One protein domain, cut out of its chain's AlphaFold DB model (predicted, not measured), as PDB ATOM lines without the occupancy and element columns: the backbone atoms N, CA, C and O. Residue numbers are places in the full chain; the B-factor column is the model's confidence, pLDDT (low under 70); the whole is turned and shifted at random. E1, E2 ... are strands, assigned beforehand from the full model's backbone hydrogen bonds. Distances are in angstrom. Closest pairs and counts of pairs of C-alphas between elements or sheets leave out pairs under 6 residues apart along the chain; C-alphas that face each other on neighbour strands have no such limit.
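What this domain is: This is residues 30 to 101 of the 828 residues of an uncharacterized protein of Ignavibacteriae bacterium (UniProt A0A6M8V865). A three-strand sheet, E1, E5 and E2, is partly face to face with the small hairpin of E3 and E4, like a small, incomplete sandwich of two sheets. The long stretch of residues 38 to 56 passes from the end of E1 over to the hairpin, where residues 44 to 45 pair with E4, and then back across to E2. The 72 printed residues hold no named helix and five named strands, in the order E1 E2 E3 E4 E5, and the class is all strand, though under half of the residues, 29 of 72, are in named elements. The larger sheet has the order E1, E5, E2, and both sheets are antiparallel throughout. The whole is compact, with a radius of gyration of the C-alphas of 11.4 A, and elongated, with spans of 34 by 21 by 19 A.

Where its parts are: E5, the longest strand, is residues 92 to 100 and measures 25.1 A from first to last C-alpha, ending with C-alpha 100 at (-57.247, 56.142, -3.595). E1 is residues 30 to 37 and measures 22.8 A, beginning with C-alpha 30 at (-61.161, 51.414, -4.255). E2 is residues 57 to 60. E3 is residues 70 to 73, beginning with C-alpha 70 at (-42.273, 41.438, -11.561), and E4 is residues 78 to 81.

How they stand to each other: E5 is the inner strand of the larger sheet, and E1 and E2 are its edge strands. E1 and E5 are antiparallel at 156 degrees between directions; C-alphas 33 and 96 face each other at 4.3 A, and N 30 and O 99 are within hydrogen-bond range at 2.8 A, as are N 93 and O 36 at 2.8 A. E5 and E2 are antiparallel at 171 degrees; C-alphas 95 and 58 face each other at 4.5 A, with N 57 and O 96 within hydrogen-bond range at 2.7 A. Beyond the named strands, residues 63 to 64 pair antiparallel with residues 59 to 60 of E2. The hairpin of E3 and E4 is antiparallel at 160 degrees, with N 73 and O 78 within hydrogen-bond range at 2.8 A. Residues 44 to 45 pair antiparallel with residues 78 to 79 of E4. E1, E2 and E5 are each apart from E3 and from E4, with no C-alphas within 8 A.

The domain as a whole: The two C-alphas farthest apart are those of Ser 84 and Lys 101, at 34.8 A, while the first and last printed C-alphas, Ile 30 and Lys 101, are 6.0 A apart. The printed part has no cut. The link from E1 to E2, of 19 residues, is long; the link from E3 to E4 is tight, and those from E2 to E3 and from E4 to E5 are short. The mean pLDDT of the printed part is 88.7, and no printed residue is under 70.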
ATOM      1  N   ILE A  30     -60.445  52.365  -3.398       84.62
ATOM      2  CA  ILE A  30     -61.161  51.414  -4.255       84.62
ATOM      3  C   ILE A  30     -60.221  50.276  -4.662       84.62
ATOM      4  O   ILE A  30     -59.014  50.482  -4.781       84.62
ATOM      5  N   ILE A  31     -60.766  49.081  -4.891       88.06
ATOM      6  CA  ILE A  31     -60.030  47.988  -5.537       88.06
ATOM      7  C   ILE A  31     -60.283  48.091  -7.037       88.06
ATOM      8  O   ILE A  31     -61.434  48.094  -7.473       88.06
ATOM      9  N   VAL A  32     -59.211  48.174  -7.814       87.00
ATOM     10  CA  VAL A  32     -59.251  48.224  -9.276       87.00
ATOM     11  C   VAL A  32     -58.647  46.944  -9.827       87.00
ATOM     12  O   VAL A  32     -57.706  46.403  -9.254       87.00
ATOM     13  N   SER A  33     -59.234  46.434 -10.907       92.62
ATOM     14  CA  SER A  33     -58.786  45.228 -11.596       92.62
ATOM     15  C   SER A  33     -58.601  45.551 -13.070       92.62
ATOM     16  O   SER A  33     -59.585  45.724 -13.787       92.62
ATOM     17  N   ASP A  34     -57.353  45.593 -13.516       90.94
ATOM     18  CA  ASP A  34     -56.995  45.806 -14.914       90.94
ATOM     19  C   ASP A  34     -56.681  44.463 -15.582       90.94
ATOM     20  O   ASP A  34     -56.110  43.562 -14.968       90.94
ATOM     21  N   THR A  35     -57.074  44.319 -16.845       92.81
ATOM     22  CA  THR A  35     -56.758  43.146 -17.674       92.81
ATOM     23  C   THR A  35     -55.904  43.618 -18.844       92.81
ATOM     24  O   THR A  35     -56.354  44.450 -19.629       92.81
ATOM     25  N   ILE A  36     -54.660  43.143 -18.927       91.81
ATOM     26  CA  ILE A  36     -53.625  43.671 -19.826       91.81
ATOM     27  C   ILE A  36     -53.040  42.522 -20.654       91.81
ATOM     28  O   ILE A  36     -52.646  41.493 -20.110       91.81
ATOM     29  N   THR A  37     -52.958  42.683 -21.973       91.06
ATOM     30  CA  THR A  37     -52.302  41.710 -22.862       91.06
ATOM     31  C   THR A  37     -50.780  41.842 -22.797       91.06
ATOM     32  O   THR A  37     -50.262  42.963 -22.745       91.06
ATOM     33  N   ILE A  38     -50.059  40.719 -22.850       89.62
ATOM     34  CA  ILE A  38     -48.590  40.716 -22.912       89.62
ATOM     35  C   ILE A  38     -48.106  41.470 -24.162       89.62
ATOM     36  O   ILE A  38     -48.683  41.344 -25.241       89.62
ATOM     37  N   ASN A  39     -47.044  42.268 -24.023       86.69
ATOM     38  CA  ASN A  39     -46.451  43.032 -25.119       86.69
ATOM     39  C   ASN A  39     -44.923  42.880 -25.140       86.69
ATOM     40  O   ASN A  39     -44.298  42.598 -24.121       86.69
ATOM     41  N   PHE A  40     -44.314  43.091 -26.309       82.50
ATOM     42  CA  PHE A  40     -42.865  42.942 -26.497       82.50
ATOM     43  C   PHE A  40     -42.026  44.001 -25.771       82.50
ATOM     44  O   PHE A  40     -40.835  43.793 -25.562       82.50
ATOM     45  N   ASN A  41     -42.632  45.122 -25.372       88.31
ATOM     46  CA  ASN A  41     -41.927  46.218 -24.708       88.31
ATOM     47  C   ASN A  41     -41.751  45.972 -23.202       88.31
ATOM     48  O   ASN A  41     -41.105  46.775 -22.536       88.31
ATOM     49  N   ASN A  42     -42.337  44.891 -22.669       89.81
ATOM     50  CA  ASN A  42     -42.327  44.527 -21.253       89.81
ATOM     51  C   ASN A  42     -42.681  45.707 -20.331       89.81
ATOM     52  O   ASN A  42     -42.025  45.934 -19.321       89.81
ATOM     53  N   HIS A  43     -43.700  46.479 -20.709       92.06
ATOM     54  CA  HIS A  43     -44.168  47.647 -19.968       92.06
ATOM     55  C   HIS A  43     -45.696  47.618 -19.890       92.06
ATOM     56  O   HIS A  43     -46.382  47.719 -20.912       92.06
ATOM     57  N   TYR A  44     -46.234  47.495 -18.677       92.75
ATOM     58  CA  TYR A  44     -47.655  47.247 -18.433       92.75
ATOM     59  C   TYR A  44     -48.260  48.343 -17.546       92.75
ATOM     60  O   TYR A  44     -48.135  48.279 -16.322       92.75
ATOM     61  N   PRO A  45     -48.885  49.378 -18.139       90.50
ATOM     62  CA  PRO A  45     -49.479  50.476 -17.384       90.50
ATOM     63  C   PRO A  45     -50.810  50.072 -16.742       90.50
ATOM     64  O   PRO A  45     -51.622  49.387 -17.363       90.50
ATOM     65  N   ILE A  46     -51.067  50.571 -15.535       90.50
ATOM     66  CA  ILE A  46     -52.352  50.436 -14.840       90.50
ATOM     67  C   ILE A  46     -53.270  51.647 -15.088       90.50
ATOM     68  O   ILE A  46     -52.845  52.712 -15.564       90.50
ATOM     69  N   SER A  47     -54.566  51.472 -14.828       86.44
ATOM     70  CA  SER A  47     -55.605  52.456 -15.144       86.44
ATOM     71  C   SER A  47     -55.659  53.639 -14.172       86.44
ATOM     72  O   SER A  47     -55.930  54.757 -14.617       86.44
ATOM     73  N   GLN A  48     -55.366  53.445 -12.881       85.69
ATOM     74  CA  GLN A  48     -55.348  54.534 -11.894       85.69
ATOM     75  C   GLN A  48     -53.955  55.130 -11.680       85.69
ATOM     76  O   GLN A  48     -52.945  54.443 -11.783       85.69
ATOM     77  N   VAL A  49     -53.923  56.412 -11.303       77.88
ATOM     78  CA  VAL A  49     -52.685  57.172 -11.047       77.88
ATOM     79  C   VAL A  49     -52.213  57.156  -9.588       77.88
ATOM     80  O   VAL A  49     -51.092  57.559  -9.318       77.88
ATOM     81  N   ASN A  50     -53.039  56.690  -8.641       80.56
ATOM     82  CA  ASN A  50     -52.741  56.736  -7.200       80.56
ATOM     83  C   ASN A  50     -52.845  55.344  -6.566       80.56
ATOM     84  O   ASN A  50     -53.749  55.089  -5.762       80.56
ATOM     85  N   ILE A  51     -51.992  54.414  -6.984       87.69
ATOM     86  CA  ILE A  51     -51.916  53.068  -6.399       87.69
ATOM     87  C   ILE A  51     -51.320  53.125  -4.984       87.69
ATOM     88  O   ILE A  51     -50.399  53.894  -4.720       87.69
ATOM     89  N   ILE A  52     -51.842  52.309  -4.066       87.94
ATOM     90  CA  ILE A  52     -51.219  52.073  -2.760       87.94
ATOM     91  C   ILE A  52     -50.074  51.074  -2.968       87.94
ATOM     92  O   ILE A  52     -50.360  49.954  -3.403       87.94
ATOM     93  N   PRO A  53     -48.809  51.434  -2.675       88.69
ATOM     94  CA  PRO A  53     -47.684  50.526  -2.866       88.69
ATOM     95  C   PRO A  53     -47.860  49.198  -2.121       88.69
ATOM     96  O   PRO A  53     -48.331  49.191  -0.981       88.69
ATOM     97  N   ASN A  54     -47.458  48.093  -2.749       87.25
ATOM     98  CA  ASN A  54     -47.557  46.717  -2.251       87.25
ATOM     99  C   ASN A  54     -49.000  46.223  -2.024       87.25
ATOM    100  O   ASN A  54     -49.235  45.316  -1.223       87.25
ATOM    101  N   SER A  55     -49.987  46.836  -2.684       91.12
ATOM    102  CA  SER A  55     -51.386  46.373  -2.662       91.12
ATOM    103  C   SER A  55     -51.770  45.550  -3.892       91.12
ATOM    104  O   SER A  55     -52.894  45.049  -3.976       91.12
ATOM    105  N   GLU A  56     -50.860  45.443  -4.852       92.25
ATOM    106  CA  GLU A  56     -51.036  44.775  -6.125       92.25
ATOM    107  C   GLU A  56     -50.951  43.249  -6.027       92.25
ATOM    108  O   GLU A  56     -50.189  42.661  -5.262       92.25
ATOM    109  N   GLN A  57     -51.760  42.592  -6.845       93.94
ATOM    110  CA  GLN A  57     -51.797  41.156  -7.051       93.94
ATOM    111  C   GLN A  57     -51.886  40.923  -8.553       93.94
ATOM    112  O   GLN A  57     -52.894  41.258  -9.185       93.94
ATOM    113  N   ILE A  58     -50.817  40.378  -9.126       93.19
ATOM    114  CA  ILE A  58     -50.701  40.142 -10.563       93.19
ATOM    115  C   ILE A  58     -50.873  38.654 -10.829       93.19
ATOM    116  O   ILE A  58     -50.217  37.827 -10.202       93.19
ATOM    117  N   TYR A  59     -51.755  38.310 -11.761       93.69
ATOM    118  CA  TYR A  59     -52.041  36.940 -12.160       93.69
ATOM    119  C   TYR A  59     -51.697  36.744 -13.631       93.69
ATOM    120  O   TYR A  59     -52.179  37.487 -14.484       93.69
ATOM    121  N   LEU A  60     -50.926  35.702 -13.931       91.69
ATOM    122  CA  LEU A  60     -50.640  35.233 -15.285       91.69
ATOM    123  C   LEU A  60     -51.212  33.819 -15.431       91.69
ATOM    124  O   LEU A  60     -50.899  32.940 -14.628       91.69
ATOM    125  N   LYS A  61     -52.086  33.588 -16.422       85.88
ATOM    126  CA  LYS A  61     -52.798  32.296 -16.610       85.88
ATOM    127  C   LYS A  61     -53.526  31.798 -15.348       85.88
ATOM    128  O   LYS A  61     -53.617  30.599 -15.103       85.88
ATOM    129  N   GLY A  62     -54.005  32.717 -14.510       82.69
ATOM    130  CA  GLY A  62     -54.661  32.392 -13.239       82.69
ATOM    131  C   GLY A  62     -53.718  32.039 -12.080       82.69
ATOM    132  O   GLY A  62     -54.197  31.897 -10.958       82.69
ATOM    133  N   LYS A  63     -52.396  31.957 -12.295       87.81
ATOM    134  CA  LYS A  63     -51.404  31.822 -11.218       87.81
ATOM    135  C   LYS A  63     -50.968  33.207 -10.737       87.81
ATOM    136  O   LYS A  63     -50.606  34.049 -11.554       87.81
ATOM    137  N   GLN A  64     -50.992  33.430  -9.423       92.38
ATOM    138  CA  GLN A  64     -50.484  34.665  -8.826       92.38
ATOM    139  C   GLN A  64     -48.954  34.705  -8.904       92.38
ATOM    140  O   GLN A  64     -48.292  33.736  -8.526       92.38
ATOM    141  N   LEU A  65     -48.424  35.818  -9.398       92.56
ATOM    142  CA  LEU A  65     -46.999  36.115  -9.468       92.56
ATOM    143  C   LEU A  65     -46.477  36.576  -8.100       92.56
ATOM    144  O   LEU A  65     -47.199  37.236  -7.345       92.56
ATOM    145  N   THR A  66     -45.229  36.239  -7.781       89.25
ATOM    146  CA  THR A  66     -44.538  36.737  -6.582       89.25
ATOM    147  C   THR A  66     -43.760  38.015  -6.902       89.25
ATOM    148  O   THR A  66     -43.583  38.377  -8.061       89.25
ATOM    149  N   THR A  67     -43.267  38.722  -5.885       83.50
ATOM    150  CA  THR A  67     -42.478  39.958  -6.063       83.50
ATOM    151  C   THR A  67     -41.127  39.740  -6.762       83.50
ATOM    152  O   THR A  67     -40.446  40.707  -7.073       83.50
ATOM    153  N   GLU A  68     -40.716  38.489  -6.995       86.81
ATOM    154  CA  GLU A  68     -39.535  38.140  -7.803       86.81
ATOM    155  C   GLU A  68     -39.871  38.034  -9.303       86.81
ATOM    156  O   GLU A  68     -38.991  38.148 -10.157       86.81
ATOM    157  N   ASP A  69     -41.153  37.849  -9.632       91.62
ATOM    158  CA  ASP A  69     -41.648  37.660 -10.997       91.62
ATOM    159  C   ASP A  69     -41.935  38.989 -11.718       91.62
ATOM    160  O   ASP A  69     -42.121  39.001 -12.938       91.62
ATOM    161  N   TYR A  70     -42.001  40.114 -10.999       92.62
ATOM    162  CA  TYR A  70     -42.273  41.438 -11.561       92.62
ATOM    163  C   TYR A  70     -41.650  42.558 -10.727       92.62
ATOM    164  O   TYR A  70     -41.403  42.409  -9.535       92.62
ATOM    165  N   GLN A  71     -41.459  43.717 -11.353       93.56
ATOM    166  CA  GLN A  71     -41.080  44.952 -10.673       93.56
ATOM    167  C   GLN A  71     -42.118  46.036 -10.970       93.56
ATOM    168  O   GLN A  71     -42.388  46.346 -12.132       93.56
ATOM    169  N   PHE A  72     -42.693  46.613  -9.914       92.62
ATOM    170  CA  PHE A  72     -43.705  47.663 -10.012       92.62
ATOM    171  C   PHE A  72     -43.089  49.054  -9.815       92.62
ATOM    172  O   PHE A  72     -42.350  49.289  -8.861       92.62
ATOM    173  N   PHE A  73     -43.430  49.993 -10.698       91.75
ATOM    174  CA  PHE A  73     -43.050  51.403 -10.627       91.75
ATOM    175  C   PHE A  73     -44.275  52.226 -10.212       91.75
ATOM    176  O   PHE A  73     -45.057  52.693 -11.040       91.75
ATOM    177  N   TYR A  74     -44.482  52.357  -8.897       88.81
ATOM    178  CA  TYR A  74     -45.705  52.943  -8.331       88.81
ATOM    179  C   TYR A  74     -45.926  54.415  -8.692       88.81
ATOM    180  O   TYR A  74     -47.069  54.817  -8.881       88.81
ATOM    181  N   SER A  75     -44.851  55.206  -8.798       81.81
ATOM    182  CA  SER A  75     -44.902  56.625  -9.184       81.81
ATOM    183  C   SER A  75     -45.456  56.833 -10.589       81.81
ATOM    184  O   SER A  75     -46.182  57.791 -10.833       81.81
ATOM    185  N   ASP A  76     -45.120  55.920 -11.493       82.00
ATOM    186  CA  ASP A  76     -45.415  56.030 -12.921       82.00
ATOM    187  C   ASP A  76     -46.625  55.174 -13.327       82.00
ATOM    188  O   ASP A  76     -47.125  55.270 -14.449       82.00
ATOM    189  N   GLY A  77     -47.130  54.347 -12.405       87.38
ATOM    190  CA  GLY A  77     -48.329  53.542 -12.600       87.38
ATOM    191  C   GLY A  77     -48.150  52.463 -13.665       87.38
ATOM    192  O   GLY A  77     -49.033  52.278 -14.506       87.38
ATOM    193  N   TYR A  78     -47.023  51.748 -13.650       91.69
ATOM    194  CA  TYR A  78     -46.800  50.579 -14.502       91.69
ATOM    195  C   TYR A  78     -45.914  49.533 -13.819       91.69
ATOM    196  O   TYR A  78     -45.247  49.814 -12.827       91.69
ATOM    197  N   PHE A  79     -45.877  48.324 -14.369       93.00
ATOM    198  CA  PHE A  79     -44.930  47.286 -13.965       93.00
ATOM    199  C   PHE A  79     -44.313  46.591 -15.173       93.00
ATOM    200  O   PHE A  79     -44.806  46.690 -16.298       93.00
ATOM    201  N   ILE A  80     -43.220  45.887 -14.912       94.88
ATOM    202  CA  ILE A  80     -42.501  45.061 -15.880       94.88
ATOM    203  C   ILE A  80     -42.408  43.637 -15.328       94.88
ATOM    204  O   ILE A  80     -42.347  43.453 -14.111       94.88
ATOM    205  N   LEU A  81     -42.404  42.626 -16.194       93.56
ATOM    206  CA  LEU A  81     -42.217  41.231 -15.783       93.56
ATOM    207  C   LEU A  81     -40.730  40.865 -15.764       93.56
ATOM    208  O   LEU A  81     -39.943  41.375 -16.566       93.56
ATOM    209  N   SER A  82     -40.349  39.951 -14.876       90.62
ATOM    210  CA  SER A  82     -38.992  39.416 -14.811       90.62
ATOM    211  C   SER A  82     -38.648  38.646 -16.096       90.62
ATOM    212  O   SER A  82     -39.469  37.852 -16.566       90.62
ATOM    213  N   PRO A  83     -37.441  38.815 -16.671       83.62
ATOM    214  CA  PRO A  83     -37.021  38.076 -17.864       83.62
ATOM    215  C   PRO A  83     -37.005  36.549 -17.695       83.62
ATOM    216  O   PRO A  83     -37.048  35.829 -18.688       83.62
ATOM    217  N   SER A  84     -36.921  36.047 -16.457       83.31
ATOM    218  CA  SER A  84     -36.927  34.611 -16.147       83.31
ATOM    219  C   SER A  84     -38.332  34.000 -16.062       83.31
ATOM    220  O   SER A  84     -38.453  32.776 -15.985       83.31
ATOM    221  N   LEU A  85     -39.392  34.815 -16.080       86.94
ATOM    222  CA  LEU A  85     -40.773  34.347 -15.998       86.94
ATOM    223  C   LEU A  85     -41.234  33.794 -17.364       86.94
ATOM    224  O   LEU A  85     -41.222  34.531 -18.350       86.94
ATOM    225  N   PRO A  86     -41.687  32.530 -17.470       83.56
ATOM    226  CA  PRO A  86     -42.163  31.984 -18.737       83.56
ATOM    227  C   PRO A  86     -43.560  32.524 -19.084       83.56
ATOM    228  O   PRO A  86     -44.562  32.130 -18.480       83.56
ATOM    229  N   TYR A  87     -43.640  33.387 -20.098       87.19
ATOM    230  CA  TYR A  87     -44.892  33.925 -20.641       87.19
ATOM    231  C   TYR A  87     -44.923  33.881 -22.179       87.19
ATOM    232  O   TYR A  87     -43.891  33.833 -22.843       87.19
ATOM    233  N   SER A  88     -46.127  33.883 -22.752       85.38
ATOM    234  CA  SER A  88     -46.406  33.976 -24.190       85.38
ATOM    235  C   SER A  88     -47.080  35.309 -24.508       85.38
ATOM    236  O   SER A  88     -47.838  35.834 -23.696       85.38
ATOM    237  N   ILE A  89     -46.874  35.835 -25.717       84.06
ATOM    238  CA  ILE A  89     -47.553  37.056 -26.189       84.06
ATOM    239  C   ILE A  89     -49.076  36.907 -26.290       84.06
ATOM    240  O   ILE A  89     -49.790  37.903 -26.333       84.06
ATOM    241  N   PHE A  90     -49.576  35.669 -26.319       83.62
ATOM    242  CA  PHE A  90     -51.010  35.371 -26.310       83.62
ATOM    243  C   PHE A  90     -51.590  35.279 -24.892       83.62
ATOM    244  O   PHE A  90     -52.792  35.073 -24.733       83.62
ATOM    245  N   ASP A  91     -50.757  35.424 -23.861       89.75
ATOM    246  CA  ASP A  91     -51.209  35.408 -22.478       89.75
ATOM    247  C   ASP A  91     -51.780  36.769 -22.060       89.75
ATOM    248  O   ASP A  91     -51.514  37.819 -22.652       89.75
ATOM    249  N   THR A  92     -52.579  36.753 -20.995       90.06
ATOM    250  CA  THR A  92     -53.172  37.950 -20.396       90.06
ATOM    251  C   THR A  92     -52.792  38.031 -18.923       90.06
ATOM    252  O   THR A  92     -52.841  37.030 -18.201       90.06
ATOM    253  N   LEU A  93     -52.427  39.231 -18.487       92.81
ATOM    254  CA  LEU A  93     -52.187  39.590 -17.098       92.81
ATOM    255  C   LEU A  93     -53.456  40.186 -16.496       92.81
ATOM    256  O   LEU A  93     -54.093  41.046 -17.102       92.81
ATOM    257  N   ILE A  94     -53.796  39.769 -15.280       93.69
ATOM    258  CA  ILE A  94     -54.838  40.411 -14.473       93.69
ATOM    259  C   ILE A  94     -54.161  41.042 -13.267       93.69
ATOM    260  O   ILE A  94     -53.505  40.347 -12.499       93.69
ATOM    261  N   VAL A  95     -54.322  42.350 -13.095       93.56
ATOM    262  CA  VAL A  95     -53.636  43.133 -12.063       93.56
ATOM    263  C   VAL A  95     -54.693  43.761 -11.175       93.56
ATOM    264  O   VAL A  95     -55.442  44.634 -11.611       93.56
ATOM    265  N   LYS A  96     -54.782  43.293  -9.931       93.88
ATOM    266  CA  LYS A  96     -55.696  43.824  -8.917       93.88
ATOM    267  C   LYS A  96     -54.916  44.641  -7.909       93.88
ATOM    268  O   LYS A  96     -53.928  44.140  -7.402       93.88
ATOM    269  N   TYR A  97     -55.345  45.852  -7.590       92.31
ATOM    270  CA  TYR A  97     -54.644  46.716  -6.633       92.31
ATOM    271  C   TYR A  97     -55.610  47.668  -5.934       92.31
ATOM    272  O   TYR A  97     -56.731  47.894  -6.397       92.31
ATOM    273  N   ARG A  98     -55.181  48.238  -4.805       91.12
ATOM    274  CA  ARG A  98     -55.927  49.298  -4.121       91.12
ATOM    275  C   ARG A  98     -55.443  50.658  -4.605       91.12
ATOM    276  O   ARG A  98     -54.245  50.907  -4.695       91.12
ATOM    277  N   SER A  99     -56.374  51.557  -4.889       87.06
ATOM    278  CA  SER A  99     -56.083  52.934  -5.281       87.06
ATOM    279  C   SER A  99     -56.942  53.909  -4.496       87.06
ATOM    280  O   SER A  99     -58.074  53.586  -4.142       87.06
ATOM    281  N   PHE A 100     -56.431  55.106  -4.219       82.75
ATOM    282  CA  PHE A 100     -57.247  56.142  -3.595       82.75
ATOM    283  C   PHE A 100     -58.315  56.668  -4.568       82.75
ATOM    284  O   PHE A 100     -58.019  56.969  -5.723       82.75
ATOM    285  N   LYS A 101     -59.554  56.840  -4.090       76.25
ATOM    286  CA  LYS A 101     -60.697  57.412  -4.818       76.25
ATOM    287  C   LYS A 101     -60.540  58.931  -4.972       76.25
ATOM    288  O   LYS A 101     -61.330  59.718  -4.456       76.25
TER     289      LYS A 101